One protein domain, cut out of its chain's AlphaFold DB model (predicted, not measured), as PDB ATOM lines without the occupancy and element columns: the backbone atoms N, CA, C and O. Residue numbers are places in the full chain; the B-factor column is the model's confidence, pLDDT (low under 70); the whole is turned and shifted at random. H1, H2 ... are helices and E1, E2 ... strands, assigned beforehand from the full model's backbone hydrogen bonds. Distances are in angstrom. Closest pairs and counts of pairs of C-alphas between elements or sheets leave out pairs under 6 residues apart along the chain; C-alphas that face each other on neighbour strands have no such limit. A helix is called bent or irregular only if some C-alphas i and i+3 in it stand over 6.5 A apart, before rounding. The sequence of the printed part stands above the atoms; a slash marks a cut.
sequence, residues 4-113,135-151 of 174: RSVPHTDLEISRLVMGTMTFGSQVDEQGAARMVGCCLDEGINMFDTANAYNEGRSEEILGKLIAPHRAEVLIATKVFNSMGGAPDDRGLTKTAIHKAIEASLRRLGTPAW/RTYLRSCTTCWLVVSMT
ATOM      1  N   ARG A   4     -16.562  -5.535 -61.480       92.00
ATOM      2  CA  ARG A   4     -17.890  -5.163 -61.981       92.00
ATOM      3  C   ARG A   4     -18.038  -3.656 -62.071       92.00
ATOM      4  O   ARG A   4     -17.657  -2.934 -61.150       92.00
ATOM      5  N   SER A   5     -18.639  -3.198 -63.162       90.19
ATOM      6  CA  SER A   5     -18.973  -1.789 -63.343       90.19
ATOM      7  C   SER A   5     -20.172  -1.403 -62.476       90.19
ATOM      8  O   SER A   5     -21.161  -2.137 -62.402       90.19
ATOM      9  N   VAL A   6     -20.109  -0.238 -61.833       82.81
ATOM     10  CA  VAL A   6     -21.233   0.298 -61.056       82.81
ATOM     11  C   VAL A   6     -22.135   1.135 -61.970       82.81
ATOM     12  O   VAL A   6     -21.657   2.107 -62.563       82.81
ATOM     13  N   PRO A   7     -23.442   0.816 -62.076       81.88
ATOM     14  CA  PRO A   7     -24.360   1.543 -62.948       81.88
ATOM     15  C   PRO A   7     -24.356   3.053 -62.698       81.88
ATOM     16  O   PRO A   7     -24.327   3.501 -61.552       81.88
ATOM     17  N   HIS A   8     -24.441   3.837 -63.776       78.19
ATOM     18  CA  HIS A   8     -24.458   5.310 -63.754       78.19
ATOM     19  C   HIS A   8     -23.183   5.972 -63.208       78.19
ATOM     20  O   HIS A   8     -23.182   7.163 -62.892       78.19
ATOM     21  N   THR A   9     -22.095   5.213 -63.121       75.19
ATOM     22  CA  THR A   9     -20.777   5.702 -62.726       75.19
ATOM     23  C   THR A   9     -19.724   5.146 -63.681       75.19
ATOM     24  O   THR A   9     -20.013   4.255 -64.477       75.19
ATOM     25  N   ASP A  10     -18.502   5.655 -63.598       78.69
ATOM     26  CA  ASP A  10     -17.352   5.144 -64.347       78.69
ATOM     27  C   ASP A  10     -16.456   4.235 -63.485       78.69
ATOM     28  O   ASP A  10     -15.250   4.123 -63.718       78.69
ATOM     29  N   LEU A  11     -17.051   3.608 -62.464       81.25
ATOM     30  CA  LEU A  11     -16.349   2.841 -61.443       81.25
ATOM     31  C   LEU A  11     -16.343   1.355 -61.749       81.25
ATOM     32  O   LEU A  11     -17.382   0.778 -62.066       81.25
ATOM     33  N   GLU A  12     -15.189   0.729 -61.530       87.19
ATOM     34  CA  GLU A  12     -15.023  -0.720 -61.563       87.19
ATOM     35  C   GLU A  12     -14.566  -1.226 -60.197       87.19
ATOM     36  O   GLU A  12     -13.474  -0.899 -59.729       87.19
ATOM     37  N   ILE A  13     -15.407  -2.035 -59.559       89.75
ATOM     38  CA  ILE A  13     -15.201  -2.533 -58.200       89.75
ATOM     39  C   ILE A  13     -14.910  -4.033 -58.252       89.75
ATOM     40  O   ILE A  13     -15.563  -4.766 -58.994       89.75
ATOM     41  N   SER A  14     -13.938  -4.504 -57.474       94.00
ATOM     42  CA  SER A  14     -13.698  -5.931 -57.263       94.00
ATOM     43  C   SER A  14     -14.959  -6.633 -56.763       94.00
ATOM     44  O   SER A  14     -15.736  -6.082 -55.988       94.00
ATOM     45  N   ARG A  15     -15.169  -7.885 -57.177       93.94
ATOM     46  CA  ARG A  15     -16.334  -8.679 -56.751       93.94
ATOM     47  C   ARG A  15     -16.440  -8.818 -55.225       93.94
ATOM     48  O   ARG A  15     -17.540  -9.006 -54.711       93.94
ATOM     49  N   LEU A  16     -15.313  -8.716 -54.523       95.56
ATOM     50  CA  LEU A  16     -15.233  -8.650 -53.067       95.56
ATOM     51  C   LEU A  16     -14.852  -7.237 -52.615       95.56
ATOM     52  O   LEU A  16     -14.089  -6.548 -53.291       95.56
ATOM     53  N   VAL A  17     -15.374  -6.833 -51.458       95.31
ATOM     54  CA  VAL A  17     -15.089  -5.553 -50.797       95.31
ATOM     55  C   VAL A  17     -14.557  -5.845 -49.403       95.31
ATOM     56  O   VAL A  17     -15.136  -6.658 -48.682       95.31
ATOM     57  N   MET A  18     -13.476  -5.172 -49.015       97.25
ATOM     58  CA  MET A  18     -12.880  -5.347 -47.695       97.25
ATOM     59  C   MET A  18     -13.553  -4.429 -46.670       97.25
ATOM     60  O   MET A  18     -13.419  -3.208 -46.736       97.25
ATOM     61  N   GLY A  19     -14.266  -5.015 -45.708       96.81
ATOM     62  CA  GLY A  19     -14.855  -4.290 -44.582       96.81
ATOM     63  C   GLY A  19     -13.843  -4.050 -43.462       96.81
ATOM     64  O   GLY A  19     -13.104  -4.953 -43.084       96.81
ATOM     65  N   THR A  20     -13.832  -2.844 -42.894       97.69
ATOM     66  CA  THR A  20     -12.786  -2.393 -41.948       97.69
ATOM     67  C   THR A  20     -13.297  -2.114 -40.531       97.69
ATOM     68  O   THR A  20     -12.629  -1.459 -39.732       97.69
ATOM     69  N   MET A  21     -14.485  -2.618 -40.181       96.88
ATOM     70  CA  MET A  21     -15.124  -2.385 -38.875       96.88
ATOM     71  C   MET A  21     -14.278  -2.848 -37.678       96.88
ATOM     72  O   MET A  21     -14.396  -2.280 -36.598       96.88
ATOM     73  N   THR A  22     -13.425  -3.857 -37.867       97.38
ATOM     74  CA  THR A  22     -12.569  -4.424 -36.814       97.38
ATOM     75  C   THR A  22     -11.264  -3.656 -36.593       97.38
ATOM     76  O   THR A  22     -10.524  -3.959 -35.656       97.38
ATOM     77  N   PHE A  23     -10.940  -2.688 -37.458       98.00
ATOM     78  CA  PHE A  23      -9.659  -1.986 -37.416       98.00
ATOM     79  C   PHE A  23      -9.592  -1.029 -36.225       98.00
ATOM     80  O   PHE A  23     -10.439  -0.153 -36.047       98.00
ATOM     81  N   GLY A  24      -8.538  -1.179 -35.424       94.75
ATOM     82  CA  GLY A  24      -8.309  -0.415 -34.202       94.75
ATOM     83  C   GLY A  24      -9.069  -0.939 -32.982       94.75
ATOM     84  O   GLY A  24      -8.902  -0.371 -31.906       94.75
ATOM     85  N   SER A  25      -9.877  -1.993 -33.135       95.25
ATOM     86  CA  SER A  25     -10.577  -2.678 -32.046       95.25
ATOM     87  C   SER A  25     -10.084  -4.124 -31.924       95.25
ATOM     88  O   SER A  25      -9.094  -4.379 -31.247       95.25
ATOM     89  N   GLN A  26     -10.729  -5.079 -32.601       97.06
ATOM     90  CA  GLN A  26     -10.342  -6.496 -32.579       97.06
ATOM     91  C   GLN A  26      -9.054  -6.768 -33.364       97.06
ATOM     92  O   GLN A  26      -8.400  -7.785 -33.144       97.06
ATOM     93  N   VAL A  27      -8.718  -5.886 -34.304       97.75
ATOM     94  CA  VAL A  27      -7.532  -5.978 -35.149       97.75
ATOM     95  C   VAL A  27      -6.681  -4.732 -34.931       97.75
ATOM     96  O   VAL A  27      -7.139  -3.608 -35.148       97.75
ATOM     97  N   ASP A  28      -5.438  -4.935 -34.506       97.06
ATOM     98  CA  ASP A  28      -4.452  -3.870 -34.347       97.06
ATOM     99  C   ASP A  28      -3.929  -3.361 -35.705       97.06
ATOM    100  O   ASP A  28      -4.234  -3.902 -36.769       97.06
ATOM    101  N   GLU A  29      -3.133  -2.290 -35.694       97.25
ATOM    102  CA  GLU A  29      -2.625  -1.667 -36.926       97.25
ATOM    103  C   GLU A  29      -1.759  -2.637 -37.752       97.25
ATOM    104  O   GLU A  29      -1.827  -2.631 -38.980       97.25
ATOM    105  N   GLN A  30      -1.014  -3.539 -37.099       97.94
ATOM    106  CA  GLN A  30      -0.209  -4.556 -37.784       97.94
ATOM    107  C   GLN A  30      -1.072  -5.645 -38.433       97.94
ATOM    108  O   GLN A  30      -0.804  -6.061 -39.561       97.94
ATOM    109  N   GLY A  31      -2.109  -6.122 -37.743       98.31
ATOM    110  CA  GLY A  31      -3.084  -7.050 -38.302       98.31
ATOM    111  C   GLY A  31      -3.837  -6.437 -39.475       98.31
ATOM    112  O   GLY A  31      -3.945  -7.070 -40.525       98.31
ATOM    113  N   ALA A  32      -4.261  -5.181 -39.341       98.38
ATOM    114  CA  ALA A  32      -4.909  -4.438 -40.413       98.38
ATOM    115  C   ALA A  32      -3.979  -4.302 -41.628       98.38
ATOM    116  O   ALA A  32      -4.422  -4.529 -42.750       98.38
ATOM    117  N   ALA A  33      -2.685  -4.031 -41.416       98.31
ATOM    118  CA  ALA A  33      -1.692  -3.979 -42.490       98.31
ATOM    119  C   ALA A  33      -1.596  -5.303 -43.260       98.31
ATOM    120  O   ALA A  33      -1.629  -5.295 -44.489       98.31
ATOM    121  N   ARG A  34      -1.553  -6.445 -42.558       98.44
ATOM    122  CA  ARG A  34      -1.542  -7.774 -43.198       98.44
ATOM    123  C   ARG A  34      -2.816  -8.033 -44.003       98.44
ATOM    124  O   ARG A  34      -2.743  -8.542 -45.117       98.44
ATOM    125  N   MET A  35      -3.975  -7.667 -43.456       98.38
ATOM    126  CA  MET A  35      -5.261  -7.834 -44.139       98.38
ATOM    127  C   MET A  35      -5.355  -6.960 -45.394       98.38
ATOM    128  O   MET A  35      -5.764  -7.451 -46.444       98.38
ATOM    129  N   VAL A  36      -4.960  -5.685 -45.300       97.94
ATOM    130  CA  VAL A  36      -4.948  -4.756 -46.440       97.94
ATOM    131  C   VAL A  36      -3.959  -5.227 -47.504       97.94
ATOM    132  O   VAL A  36      -4.337  -5.272 -48.668       97.94
ATOM    133  N   GLY A  37      -2.747  -5.639 -47.117       97.75
ATOM    134  CA  GLY A  37      -1.753  -6.192 -48.043       97.75
ATOM    135  C   GLY A  37      -2.298  -7.381 -48.834       97.75
ATOM    136  O   GLY A  37      -2.333  -7.330 -50.055       97.75
ATOM    137  N   CYS A  38      -2.869  -8.375 -48.144       97.94
ATOM    138  CA  CYS A  38      -3.492  -9.537 -48.788       97.94
ATOM    139  C   CYS A  38      -4.613  -9.138 -49.765       97.94
ATOM    140  O   CYS A  38      -4.709  -9.669 -50.868       97.94
ATOM    141  N   CYS A  39      -5.442  -8.154 -49.402       97.50
ATOM    142  CA  CYS A  39      -6.475  -7.640 -50.303       97.50
ATOM    143  C   CYS A  39      -5.875  -7.051 -51.587       97.50
ATOM    144  O   CYS A  39      -6.376  -7.325 -52.678       97.50
ATOM    145  N   LEU A  40      -4.824  -6.242 -51.454       96.38
ATOM    146  CA  LEU A  40      -4.154  -5.603 -52.583       96.38
ATOM    147  C   LEU A  40      -3.462  -6.636 -53.481       96.38
ATOM    148  O   LEU A  40      -3.642  -6.575 -54.697       96.38
ATOM    149  N   ASP A  41      -2.772  -7.613 -52.890       96.94
ATOM    150  CA  ASP A  41      -2.100  -8.706 -53.606       96.94
ATOM    151  C   ASP A  41      -3.096  -9.541 -54.429       96.94
ATOM    152  O   ASP A  41      -2.835  -9.895 -55.578       96.94
ATOM    153  N   GLU A  42      -4.295  -9.776 -53.888       97.31
ATOM    154  CA  GLU A  42      -5.380 -10.486 -54.575       97.31
ATOM    155  C   GLU A  42      -6.154  -9.608 -55.577       97.31
ATOM    156  O   GLU A  42      -7.045 -10.086 -56.288       97.31
ATOM    157  N   GLY A  43      -5.836  -8.313 -55.668       95.81
ATOM    158  CA  GLY A  43      -6.458  -7.360 -56.588       95.81
ATOM    159  C   GLY A  43      -7.832  -6.841 -56.146       95.81
ATOM    160  O   GLY A  43      -8.607  -6.370 -56.990       95.81
ATOM    161  N   ILE A  44      -8.159  -6.929 -54.852       96.81
ATOM    162  CA  ILE A  44      -9.292  -6.218 -54.242       96.81
ATOM    163  C   ILE A  44      -8.972  -4.725 -54.253       96.81
ATOM    164  O   ILE A  44      -7.947  -4.291 -53.735       96.81
ATOM    165  N   ASN A  45      -9.874  -3.926 -54.821       92.81
ATOM    166  CA  ASN A  45      -9.655  -2.490 -54.973       92.81
ATOM    167  C   ASN A  45     -10.648  -1.630 -54.190       92.81
ATOM    168  O   ASN A  45     -10.580  -0.415 -54.306       92.81
ATOM    169  N   MET A  46     -11.570  -2.214 -53.423       93.44
ATOM    170  CA  MET A  46     -12.605  -1.471 -52.704       93.44
ATOM    171  C   MET A  46     -12.591  -1.786 -51.212       93.44
ATOM    172  O   MET A  46     -12.665  -2.949 -50.810       93.44
ATOM    173  N   PHE A  47     -12.558  -0.722 -50.410       95.38
ATOM    174  CA  PHE A  47     -12.554  -0.768 -48.954       95.38
ATOM    175  C   PHE A  47     -13.773  -0.037 -48.397       95.38
ATOM    176  O   PHE A  47     -14.092   1.086 -48.794       95.38
ATOM    177  N   ASP A  48     -14.455  -0.686 -47.465       95.06
ATOM    178  CA  ASP A  48     -15.632  -0.175 -46.782       95.06
ATOM    179  C   ASP A  48     -15.294   0.155 -45.322       95.06
ATOM    180  O   ASP A  48     -14.765  -0.670 -44.575       95.06
ATOM    181  N   THR A  49     -15.595   1.386 -44.917       95.56
ATOM    182  CA  THR A  49     -15.378   1.919 -43.569       95.56
ATOM    183  C   THR A  49     -16.567   2.783 -43.131       95.56
ATOM    184  O   THR A  49     -17.597   2.854 -43.813       95.56
ATOM    185  N   ALA A  50     -16.473   3.406 -41.962       93.94
ATOM    186  CA  ALA A  50     -17.435   4.381 -41.472       93.94
ATOM    187  C   ALA A  50     -16.764   5.349 -40.501       93.94
ATOM    188  O   ALA A  50     -15.880   4.952 -39.743       93.94
ATOM    189  N   ASN A  51     -17.264   6.585 -40.448       92.12
ATOM    190  CA  ASN A  51     -16.777   7.589 -39.504       92.12
ATOM    191  C   ASN A  51     -16.849   7.117 -38.043       92.12
ATOM    192  O   ASN A  51     -15.984   7.463 -37.251       92.12
ATOM    193  N   ALA A  52     -17.853   6.308 -37.708       93.81
ATOM    194  CA  ALA A  52     -18.098   5.812 -36.361       93.81
ATOM    195  C   ALA A  52     -17.408   4.479 -36.043       93.81
ATOM    196  O   ALA A  52     -17.489   4.024 -34.904       93.81
ATOM    197  N   TYR A  53     -16.749   3.827 -37.008       96.19
ATOM    198  CA  TYR A  53     -16.009   2.600 -36.713       96.19
ATOM    199  C   TYR A  53     -14.833   2.926 -35.801       96.19
ATOM    200  O   TYR A  53     -13.884   3.604 -36.203       96.19
ATOM    201  N   ASN A  54     -14.950   2.443 -34.562       95.44
ATOM    202  CA  ASN A  54     -14.017   2.705 -33.479       95.44
ATOM    203  C   ASN A  54     -13.704   4.206 -33.338       95.44
ATOM    204  O   ASN A  54     -12.548   4.616 -33.385       95.44
ATOM    205  N   GLU A  55     -14.756   5.030 -33.293       94.75
ATOM    206  CA  GLU A  55     -14.656   6.492 -33.127       94.75
ATOM    207  C   GLU A  55     -13.788   7.186 -34.198       94.75
ATOM    208  O   GLU A  55     -13.202   8.243 -33.981       94.75
ATOM    209  N   GLY A  56     -13.725   6.604 -35.400       94.62
ATOM    210  CA  GLY A  56     -12.959   7.123 -36.535       94.62
ATOM    211  C   GLY A  56     -11.559   6.527 -36.653       94.62
ATOM    212  O   GLY A  56     -10.909   6.712 -37.682       94.62
ATOM    213  N   ARG A  57     -11.110   5.738 -35.671       97.19
ATOM    214  CA  ARG A  57      -9.800   5.079 -35.703       97.19
ATOM    215  C   ARG A  57      -9.639   4.131 -36.891       97.19
ATOM    216  O   ARG A  57      -8.539   4.012 -37.427       97.19
ATOM    217  N   SER A  58     -10.721   3.486 -37.331       97.88
ATOM    218  CA  SER A  58     -10.701   2.636 -38.528       97.88
ATOM    219  C   SER A  58     -10.316   3.432 -39.784       97.88
ATOM    220  O   SER A  58      -9.463   2.989 -40.551       97.88
ATOM    221  N   GLU A  59     -10.862   4.643 -39.956       96.25
ATOM    222  CA  GLU A  59     -10.519   5.527 -41.080       96.25
ATOM    223  C   GLU A  59      -9.062   5.996 -41.020       96.25
ATOM    224  O   GLU A  59      -8.409   6.065 -42.057       96.25
ATOM    225  N   GLU A  60      -8.540   6.288 -39.824       97.19
ATOM    226  CA  GLU A  60      -7.134   6.673 -39.641       97.19
ATOM    227  C   GLU A  60      -6.179   5.546 -40.039       97.19
ATOM    228  O   GLU A  60      -5.226   5.768 -40.784       97.19
ATOM    229  N   ILE A  61      -6.437   4.327 -39.554       98.12
ATOM    230  CA  ILE A  61      -5.622   3.150 -39.871       98.12
ATOM    231  C   ILE A  61      -5.692   2.870 -41.371       98.12
ATOM    232  O   ILE A  61      -4.659   2.783 -42.031       98.12
ATOM    233  N   LEU A  62      -6.904   2.787 -41.929       97.12
ATOM    234  CA  LEU A  62      -7.095   2.527 -43.352       97.12
ATOM    235  C   LEU A  62      -6.405   3.593 -44.213       97.12
ATOM    236  O   LEU A  62      -5.699   3.242 -45.156       97.12
ATOM    237  N   GLY A  63      -6.568   4.875 -43.869       95.00
ATOM    238  CA  GLY A  63      -5.965   6.003 -44.579       95.00
ATOM    239  C   GLY A  63      -4.444   5.905 -44.676       95.00
ATOM    240  O   GLY A  63      -3.891   6.090 -45.759       95.00
ATOM    241  N   LYS A  64      -3.769   5.541 -43.576       96.12
ATOM    242  CA  LYS A  64      -2.315   5.312 -43.569       96.12
ATOM    243  C   LYS A  64      -1.910   4.138 -44.462       96.12
ATOM    244  O   LYS A  64      -0.977   4.268 -45.247       96.12
ATOM    245  N   LEU A  65      -2.607   3.006 -44.341       96.94
ATOM    246  CA  LEU A  65      -2.227   1.757 -45.012       96.94
ATOM    247  C   LEU A  65      -2.359   1.835 -46.533       96.94
ATOM    248  O   LEU A  65      -1.552   1.257 -47.254       96.94
ATOM    249  N   ILE A  66      -3.351   2.569 -47.033       94.00
ATOM    250  CA  ILE A  66      -3.599   2.691 -48.476       94.00
ATOM    251  C   ILE A  66      -2.976   3.940 -49.098       94.00
ATOM    252  O   ILE A  66      -3.123   4.142 -50.303       94.00
ATOM    253  N   ALA A  67      -2.308   4.793 -48.315       92.19
ATOM    254  CA  ALA A  67      -1.650   5.989 -48.836       92.19
ATOM    255  C   ALA A  67      -0.709   5.686 -50.027       92.19
ATOM    256  O   ALA A  67      -0.774   6.429 -51.008       92.19
ATOM    257  N   PRO A  68       0.073   4.583 -50.033       92.44
ATOM    258  CA  PRO A  68       0.891   4.209 -51.192       92.44
ATOM    259  C   PRO A  68       0.080   3.786 -52.429       92.44
ATOM    260  O   PRO A  68       0.546   3.946 -53.549       92.44
ATOM    261  N   HIS A  69      -1.149   3.291 -52.243       90.12
ATOM    262  CA  HIS A  69      -2.008   2.721 -53.296       90.12
ATOM    263  C   HIS A  69      -3.193   3.628 -53.653       90.12
ATOM    264  O   HIS A  69      -4.185   3.200 -54.244       90.12
ATOM    265  N   ARG A  70      -3.118   4.908 -53.281       86.25
ATOM    266  CA  ARG A  70      -4.252   5.839 -53.282       86.25
ATOM    267  C   ARG A  70      -4.929   6.023 -54.647       86.25
ATOM    268  O   ARG A  70      -6.120   6.334 -54.691       86.25
ATOM    269  N   ALA A  71      -4.183   5.846 -55.736       83.31
ATOM    270  CA  ALA A  71      -4.685   5.957 -57.107       83.31
ATOM    271  C   ALA A  71      -5.454   4.711 -57.590       83.31
ATOM    272  O   ALA A  71      -6.216   4.787 -58.558       83.31
ATOM    273  N   GLU A  72      -5.251   3.577 -56.922       83.88
ATOM    274  CA  GLU A  72      -5.706   2.251 -57.350       83.88
ATOM    275  C   GLU A  72      -6.872   1.731 -56.500       83.88
ATOM    276  O   GLU A  72      -7.599   0.832 -56.931       83.88
ATOM    277  N   VAL A  73      -7.079   2.326 -55.321       89.25
ATOM    278  CA  VAL A  73      -8.116   1.935 -54.366       89.25
ATOM    279  C   VAL A  73      -9.329   2.861 -54.374       89.25
ATOM    280  O   VAL A  73      -9.276   4.056 -54.671       89.25
ATOM    281  N   LEU A  74     -10.442   2.275 -53.972       89.56
ATOM    282  CA  LEU A  74     -11.766   2.847 -53.887       89.56
ATOM    283  C   LEU A  74     -12.228   2.764 -52.437       89.56
ATOM    284  O   LEU A  74     -12.021   1.744 -51.778       89.56
ATOM    285  N   ILE A  75     -12.839   3.833 -51.925       90.25
ATOM    286  CA  ILE A  75     -13.244   3.891 -50.519       90.25
ATOM    287  C   ILE A  75     -14.691   4.314 -50.409       90.25
ATOM    288  O   ILE A  75     -15.080   5.382 -50.883       90.25
ATOM    289  N   ALA A  76     -15.453   3.483 -49.714       90.56
ATOM    290  CA  ALA A  76     -16.750   3.801 -49.159       90.56
ATOM    291  C   ALA A  76     -16.586   4.138 -47.677       90.56
ATOM    292  O   ALA A  76     -16.225   3.267 -46.893       90.56
ATOM    293  N   THR A  77     -16.905   5.366 -47.274       92.06
ATOM    294  CA  THR A  77     -17.153   5.682 -45.860       92.06
ATOM    295  C   THR A  77     -18.621   6.024 -45.637       92.06
ATOM    296  O   THR A  77     -19.357   6.320 -46.580       92.06
ATOM    297  N   LYS A  78     -19.074   5.947 -44.391       89.50
ATOM    298  CA  LYS A  78     -20.466   6.157 -43.996       89.50
ATOM    299  C   LYS A  78     -20.564   7.226 -42.928       89.50
ATOM    300  O   LYS A  78     -19.672   7.342 -42.091       89.50
ATOM    301  N   VAL A  79     -21.677   7.954 -42.946       86.50
ATOM    302  CA  VAL A  79     -22.030   8.958 -41.937       86.50
ATOM    303  C   VAL A  79     -23.476   8.743 -41.494       86.50
ATOM    304  O   VAL A  79     -24.343   8.477 -42.330       86.50
ATOM    305  N   PHE A  80     -23.721   8.815 -40.185       87.00
ATOM    306  CA  PHE A  80     -25.054   8.837 -39.560       87.00
ATOM    307  C   PHE A  80     -24.925   8.903 -38.033       87.00
ATOM    308  O   PHE A  80     -25.568   9.718 -37.375       87.00
ATOM    309  N   ASN A  81     -24.090   8.021 -37.483       88.00
ATOM    310  CA  ASN A  81     -23.903   7.878 -36.046       88.00
ATOM    311  C   ASN A  81     -23.260   9.128 -35.440       88.00
ATOM    312  O   ASN A  81     -22.540   9.862 -36.121       88.00
ATOM    313  N   SER A  82     -23.552   9.347 -34.157       90.06
ATOM    314  CA  SER A  82     -22.990  10.450 -33.382       90.06
ATOM    315  C   SER A  82     -21.474  10.311 -33.271       90.06
ATOM    316  O   SER A  82     -20.973   9.253 -32.902       90.06
ATOM    317  N   MET A  83     -20.770  11.395 -33.591       91.44
ATOM    318  CA  MET A  83     -19.322  11.550 -33.414       91.44
ATOM    319  C   MET A  83     -18.979  12.555 -32.300       91.44
ATOM    320  O   MET A  83     -17.858  13.055 -32.240       91.44
ATOM    321  N   GLY A  84     -19.957  12.902 -31.460       90.00
ATOM    322  CA  GLY A  84     -19.862  13.969 -30.468       90.00
ATOM    323  C   GLY A  84     -21.228  14.382 -29.910       90.00
ATOM    324  O   GLY A  84     -22.273  13.857 -30.306       90.00
ATOM    325  N   GLY A  85     -21.219  15.307 -28.950       89.44
ATOM    326  CA  GLY A  85     -22.417  15.725 -28.216       89.44
ATOM    327  C   GLY A  85     -23.254  16.818 -28.889       89.44
ATOM    328  O   GLY A  85     -24.352  17.107 -28.412       89.44
ATOM    329  N   ALA A  86     -22.769  17.451 -29.959       89.44
ATOM    330  CA  ALA A  86     -23.477  18.560 -30.586       89.44
ATOM    331  C   ALA A  86     -24.640  18.070 -31.477       89.44
ATOM    332  O   ALA A  86     -24.589  16.968 -32.033       89.44
ATOM    333  N   PRO A  87     -25.700  18.882 -31.678       84.38
ATOM    334  CA  PRO A  87     -26.827  18.510 -32.540       84.38
ATOM    335  C   PRO A  87     -26.434  18.154 -33.982       84.38
ATOM    336  O   PRO A  87     -27.124  17.369 -34.631       84.38
ATOM    337  N   ASP A  88     -25.335  18.723 -34.482       87.25
ATOM    338  CA  ASP A  88     -24.780  18.505 -35.818       87.25
ATOM    339  C   ASP A  88     -23.714  17.394 -35.876       87.25
ATOM    340  O   ASP A  88     -23.144  17.158 -36.938       87.25
ATOM    341  N   ASP A  89     -23.463  16.674 -34.777       87.69
ATOM    342  CA  ASP A  89     -22.541  15.529 -34.745       87.69
ATOM    343  C   ASP A  89     -23.199  14.206 -35.160       87.69
ATOM    344  O   ASP A  89     -22.526  13.177 -35.207       87.69
ATOM    345  N   ARG A  90     -24.510  14.205 -35.448       86.81
ATOM    346  CA  ARG A  90     -25.286  13.009 -35.807       86.81
ATOM    347  C   ARG A  90     -26.344  13.279 -36.877       86.81
ATOM    348  O   ARG A  90     -26.784  14.408 -37.088       86.81
ATOM    349  N   GLY A  91     -26.852  12.202 -37.464       86.50
ATOM    350  CA  GLY A  91     -27.979  12.220 -38.386       86.50
ATOM    351  C   GLY A  91     -27.612  12.702 -39.787       86.50
ATOM    352  O   GLY A  91     -26.453  12.705 -40.192       86.50
ATOM    353  N   LEU A  92     -28.644  13.063 -40.553       86.06
ATOM    354  CA  LEU A  92     -28.555  13.302 -42.000       86.06
ATOM    355  C   LEU A  92     -28.947  14.729 -42.390       86.06
ATOM    356  O   LEU A  92     -29.394  14.984 -43.509       86.06
ATOM    357  N   THR A  93     -28.796  15.676 -41.462       86.44
ATOM    358  CA  THR A  93     -28.914  17.093 -41.808       86.44
ATOM    359  C   THR A  93     -27.768  17.476 -42.745       86.44
ATOM    360  O   THR A  93     -26.683  16.891 -42.698       86.44
ATOM    361  N   LYS A  94     -27.986  18.482 -43.601       83.44
ATOM    362  CA  LYS A  94     -26.944  18.986 -44.509       83.44
ATOM    363  C   LYS A  94     -25.659  19.325 -43.744       83.44
ATOM    364  O   LYS A  94     -24.585  18.877 -44.130       83.44
ATOM    365  N   THR A  95     -25.782  20.052 -42.635       86.25
ATOM    366  CA  THR A  95     -24.648  20.434 -41.783       86.25
ATOM    367  C   THR A  95     -23.911  19.217 -41.227       86.25
ATOM    368  O   THR A  95     -22.695  19.142 -41.383       86.25
ATOM    369  N   ALA A  96     -24.632  18.237 -40.668       86.62
ATOM    370  CA  ALA A  96     -24.018  17.033 -40.106       86.62
ATOM    371  C   ALA A  96     -23.258  16.221 -41.165       86.62
ATOM    372  O   ALA A  96     -22.115  15.824 -40.949       86.62
ATOM    373  N   ILE A  97     -23.850  16.040 -42.352       84.56
ATOM    374  CA  ILE A  97     -23.209  15.323 -43.463       84.56
ATOM    375  C   ILE A  97     -21.935  16.042 -43.915       84.56
ATOM    376  O   ILE A  97     -20.896  15.405 -44.065       84.56
ATOM    377  N   HIS A  98     -21.992  17.362 -44.117       84.06
ATOM    378  CA  HIS A  98     -20.831  18.148 -44.546       84.06
ATOM    379  C   HIS A  98     -19.686  18.051 -43.528       84.06
ATOM    380  O   HIS A  98     -18.553  17.739 -43.895       84.06
ATOM    381  N   LYS A  99     -19.999  18.251 -42.243       87.62
ATOM    382  CA  LYS A  99     -19.041  18.156 -41.136       87.62
ATOM    383  C   LYS A  99     -18.392  16.773 -41.067       87.62
ATOM    384  O   LYS A  99     -17.169  16.667 -40.959       87.62
ATOM    385  N   ALA A 100     -19.198  15.717 -41.174       89.00
ATOM    386  CA  ALA A 100     -18.721  14.343 -41.124       89.00
ATOM    387  C   ALA A 100     -17.832  13.993 -42.329       89.00
ATOM    388  O   ALA A 100     -16.777  13.397 -42.135       89.00
ATOM    389  N   ILE A 101     -18.197  14.426 -43.542       87.00
ATOM    390  CA  ILE A 101     -17.373  14.246 -44.748       87.00
ATOM    391  C   ILE A 101     -16.008  14.898 -44.572       87.00
ATOM    392  O   ILE A 101     -14.988  14.257 -44.806       87.00
ATOM    393  N   GLU A 102     -15.966  16.157 -44.138       86.44
ATOM    394  CA  GLU A 102     -14.697  16.854 -43.935       86.44
ATOM    395  C   GLU A 102     -13.815  16.160 -42.893       86.44
ATOM    396  O   GLU A 102     -12.600  16.059 -43.076       86.44
ATOM    397  N   ALA A 103     -14.414  15.666 -41.809       90.69
ATOM    398  CA  ALA A 103     -13.694  14.922 -40.783       90.69
ATOM    399  C   ALA A 103     -13.150  13.585 -41.317       90.69
ATOM    400  O   ALA A 103     -11.982  13.272 -41.086       90.69
ATOM    401  N   SER A 104     -13.952  12.839 -42.080       91.50
ATOM    402  CA  SER A 104     -13.533  11.583 -42.712       91.50
ATOM    403  C   SER A 104     -12.418  11.793 -43.734       91.50
ATOM    404  O   SER A 104     -11.432  11.065 -43.716       91.50
ATOM    405  N   LEU A 105     -12.504  12.827 -44.581       89.06
ATOM    406  CA  LEU A 105     -11.444  13.156 -45.545       89.06
ATOM    407  C   LEU A 105     -10.116  13.486 -44.850       89.06
ATOM    408  O   LEU A 105      -9.053  13.146 -45.366       89.06
ATOM    409  N   ARG A 106     -10.162  14.131 -43.676       89.81
ATOM    410  CA  ARG A 106      -8.962  14.378 -42.863       89.81
ATOM    411  C   ARG A 106      -8.375  13.078 -42.317       89.81
ATOM    412  O   ARG A 106      -7.184  12.855 -42.502       89.81
ATOM    413  N   ARG A 107      -9.192  12.213 -41.703       93.69
ATOM    414  CA  ARG A 107      -8.729  10.923 -41.150       93.69
ATOM    415  C   ARG A 107      -8.177   9.985 -42.223       93.69
ATOM    416  O   ARG A 107      -7.149   9.358 -42.007       93.69
ATOM    417  N   LEU A 108      -8.801   9.959 -43.401       92.12
ATOM    418  CA  LEU A 108      -8.356   9.153 -44.542       92.12
ATOM    419  C   LEU A 108      -7.112   9.718 -45.251       92.12
ATOM    420  O   LEU A 108      -6.614   9.080 -46.178       92.12
ATOM    421  N   GLY A 109      -6.625  10.904 -44.865       87.81
ATOM    422  CA  GLY A 109      -5.457  11.528 -45.489       87.81
ATOM    423  C   GLY A 109      -5.719  12.036 -46.909       87.81
ATOM    424  O   GLY A 109      -4.820  12.034 -47.746       87.81
ATOM    425  N   THR A 110      -6.945  12.479 -47.207       71.56
ATOM    426  CA  THR A 110      -7.374  12.906 -48.553       71.56
ATOM    427  C   THR A 110      -7.804  14.377 -48.591       71.56
ATOM    428  O   THR A 110      -8.962  14.680 -48.896       71.56
ATOM    429  N   PRO A 111      -6.906  15.330 -48.280       58.06
ATOM    430  CA  PRO A 111      -7.270  16.740 -48.140       58.06
ATOM    431  C   PRO A 111      -7.550  17.461 -49.473       58.06
ATOM    432  O   PRO A 111      -8.118  18.553 -49.454       58.06
ATOM    433  N   ALA A 112      -7.208  16.870 -50.628       47.81
ATOM    434  CA  ALA A 112      -7.288  17.498 -51.958       47.81
ATOM    435  C   ALA A 112      -8.709  17.891 -52.439       47.81
ATOM    436  O   ALA A 112      -8.864  18.438 -53.524       47.81
ATOM    437  N   TRP A 113      -9.753  17.654 -51.645       43.22
ATOM    438  CA  TRP A 113     -11.139  18.028 -51.958       43.22
ATOM    439  C   TRP A 113     -11.498  19.478 -51.573       43.22
ATOM    440  O   TRP A 113     -12.561  19.995 -51.926       43.22
ATOM    441  N   ARG A 135     -13.915  12.256 -58.424       59.19
ATOM    442  CA  ARG A 135     -14.925  11.198 -58.580       59.19
ATOM    443  C   ARG A 135     -15.527  10.847 -57.218       59.19
ATOM    444  O   ARG A 135     -15.219   9.812 -56.632       59.19
ATOM    445  N   THR A 136     -16.359  11.744 -56.693       58.66
ATOM    446  CA  THR A 136     -17.114  11.522 -55.454       58.66
ATOM    447  C   THR A 136     -18.565  11.193 -55.781       58.66
ATOM    448  O   THR A 136     -19.269  11.997 -56.394       58.66
ATOM    449  N   TYR A 137     -19.028  10.030 -55.332       64.06
ATOM    450  CA  TYR A 137     -20.416   9.594 -55.472       64.06
ATOM    451  C   TYR A 137     -21.049   9.501 -54.084       64.06
ATOM    452  O   TYR A 137     -20.473   8.897 -53.181       64.06
ATOM    453  N   LEU A 138     -22.238  10.081 -53.898       59.59
ATOM    454  CA  LEU A 138     -23.036   9.829 -52.696       59.59
ATOM    455  C   LEU A 138     -24.214   8.930 -53.038       59.59
ATOM    456  O   LEU A 138     -24.891   9.134 -54.049       59.59
ATOM    457  N   ARG A 139     -24.483   7.966 -52.162       61.38
ATOM    458  CA  ARG A 139     -25.648   7.089 -52.272       61.38
ATOM    459  C   ARG A 139     -26.251   6.869 -50.892       61.38
ATOM    460  O   ARG A 139     -25.529   6.717 -49.912       61.38
ATOM    461  N   SER A 140     -27.574   6.841 -50.806       48.75
ATOM    462  CA  SER A 140     -28.259   6.427 -49.585       48.75
ATOM    463  C   SER A 140     -28.272   4.897 -49.479       48.75
ATOM    464  O   SER A 140     -28.553   4.190 -50.447       48.75
ATOM    465  N   CYS A 141     -27.958   4.381 -48.293       46.06
ATOM    466  CA  CYS A 141     -28.323   3.040 -47.843       46.06
ATOM    467  C   CYS A 141     -29.475   3.191 -46.835       46.06
ATOM    468  O   CYS A 141     -29.617   4.252 -46.230       46.06
ATOM    469  N   THR A 142     -30.304   2.161 -46.662       42.69
ATOM    470  CA  THR A 142     -31.572   2.167 -45.898       42.69
ATOM    471  C   THR A 142     -31.484   2.738 -44.474       42.69
ATOM    472  O   THR A 142     -32.512   3.125 -43.926       42.69
ATOM    473  N   THR A 143     -30.284   2.865 -43.900       42.28
ATOM    474  CA  THR A 143     -30.032   3.451 -42.571       42.28
ATOM    475  C   THR A 143     -28.807   4.383 -42.478       42.28
ATOM    476  O   THR A 143     -28.599   4.981 -41.426       42.28
ATOM    477  N   CYS A 144     -27.995   4.562 -43.532       39.19
ATOM    478  CA  CYS A 144     -26.754   5.368 -43.506       39.19
ATOM    479  C   CYS A 144     -26.454   6.008 -44.874       39.19
ATOM    480  O   CYS A 144     -26.766   5.427 -45.914       39.19
ATOM    481  N   TRP A 145     -25.802   7.178 -44.899       49.69
ATOM    482  CA  TRP A 145     -25.292   7.753 -46.153       49.69
ATOM    483  C   TRP A 145     -23.898   7.225 -46.463       49.69
ATOM    484  O   TRP A 145     -23.019   7.273 -45.608       49.69
ATOM    485  N   LEU A 146     -23.714   6.756 -47.698       52.59
ATOM    486  CA  LEU A 146     -22.443   6.330 -48.265       52.59
ATOM    487  C   LEU A 146     -21.782   7.519 -48.967       52.59
ATOM    488  O   LEU A 146     -22.358   8.103 -49.888       52.59
ATOM    489  N   VAL A 147     -20.565   7.837 -48.553       54.16
ATOM    490  CA  VAL A 147     -19.660   8.760 -49.226       54.16
ATOM    491  C   VAL A 147     -18.595   7.913 -49.904       54.16
ATOM    492  O   VAL A 147     -17.743   7.327 -49.241       54.16
ATOM    493  N   VAL A 148     -18.655   7.822 -51.229       51.84
ATOM    494  CA  VAL A 148     -17.613   7.172 -52.021       51.84
ATOM    495  C   VAL A 148     -16.672   8.260 -52.505       51.84
ATOM    496  O   VAL A 148     -17.078   9.091 -53.314       51.84
ATOM    497  N   SER A 149     -15.441   8.283 -51.998       48.72
ATOM    498  CA  SER A 149     -14.407   9.217 -52.454       48.72
ATOM    499  C   SER A 149     -13.344   8.453 -53.223       48.72
ATOM    500  O   SER A 149     -12.744   7.511 -52.698       48.72
ATOM    501  N   MET A 150     -13.099   8.870 -54.465       46.31
ATOM    502  CA  MET A 150     -12.047   8.306 -55.298       46.31
ATOM    503  C   MET A 150     -11.125   9.386 -55.830       46.31
ATOM    504  O   MET A 150     -11.551  10.380 -56.415       46.31
ATOM    505  N   THR A 151      -9.836   9.120 -55.683       40.84
ATOM    506  CA  THR A 151      -8.751   9.843 -56.340       40.84
ATOM    507  C   THR A 151      -8.136   8.906 -57.370       40.84
ATOM    508  O   THR A 151      -7.005   8.476 -57.209       40.84
TER     509      THR A 151
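AT A GLANCE: This is residues 4 to 113 and 135 to 151 of the 174 residues of a protein of Actinobacteria bacterium (UniProt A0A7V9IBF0). A strongly twisted sheet of four strands, ordered E2, E3, E5, E4, has helices H2 and H3 over one face, and H1 packs on H2. A long stretch passes beside edge strand E2, where residues 18 to 19 pair with it in parallel. The 127 printed residues include three named helices and five named strands, E1 H1 E2 H2 E3 H3 E4 E5; the sheet is mixed, and so is the class, helices and strands. The whole is compact, with a radius of gyration of the C-alphas of 14.1 A and spans of 42 by 36 by 28 A.

HOW THE PARTS SIT: E2, residues 46 to 48, is parallel to E3, residues 74 to 79, with N 47 and O 74 2.9 A apart. E3 is antiparallel to E5, residues 144 to 150 (N 147 and O 77, 2.8 A). E5 and E4, residues 135 to 141, form an antiparallel hairpin (N 146 and O 139, 2.9 A). H2, residues 53 to 69, and H3, residues 94 to 107, are on the same face, at heights of 10.0 A and 9.0 A over the sheet. E2, H2 and E3 form a strand-helix-strand unit, parallel neighbours joined through a helix, with a right-handed crossover. H2 and H3 touch at a steep tilt of 52 degrees, the closest C-alphas being Glu 60 and Arg 107, 4.8 A. H1, residues 29 to 41, touches H2 (Ala 33 and Leu 65, 6.3 A). H1 and H3 have every O i to N i+4 pair within hydrogen-bond range, H2 8 of 13.

IN THESE COORDINATES: E1, residues 12 to 14, pairs with no named strand and begins at C-alpha 12 (-15.023, -0.720, -61.563). H2 measures 21.7 A, H3 20.2 A, E5 19.1 A, E4 19.0 A, H1 18.1 A and E3 16.9 A. H2 is irregular: C-alphas 55 and 58 are 7.7 A apart. E5 ends at C-alpha 150 (-12.047, 8.306, -55.298).

THE WHOLE: The C-alphas of Asp 41 and Pro 87, the two farthest apart, are 42.4 A apart. Residues 114 to 134 are not printed, and C-alphas 113 and 135 are 10.2 A apart across this cut. The links E1 to H1 and E3 to H3 are long. The pLDDT is under 70 at residues 111 to 113 and 135 to 151.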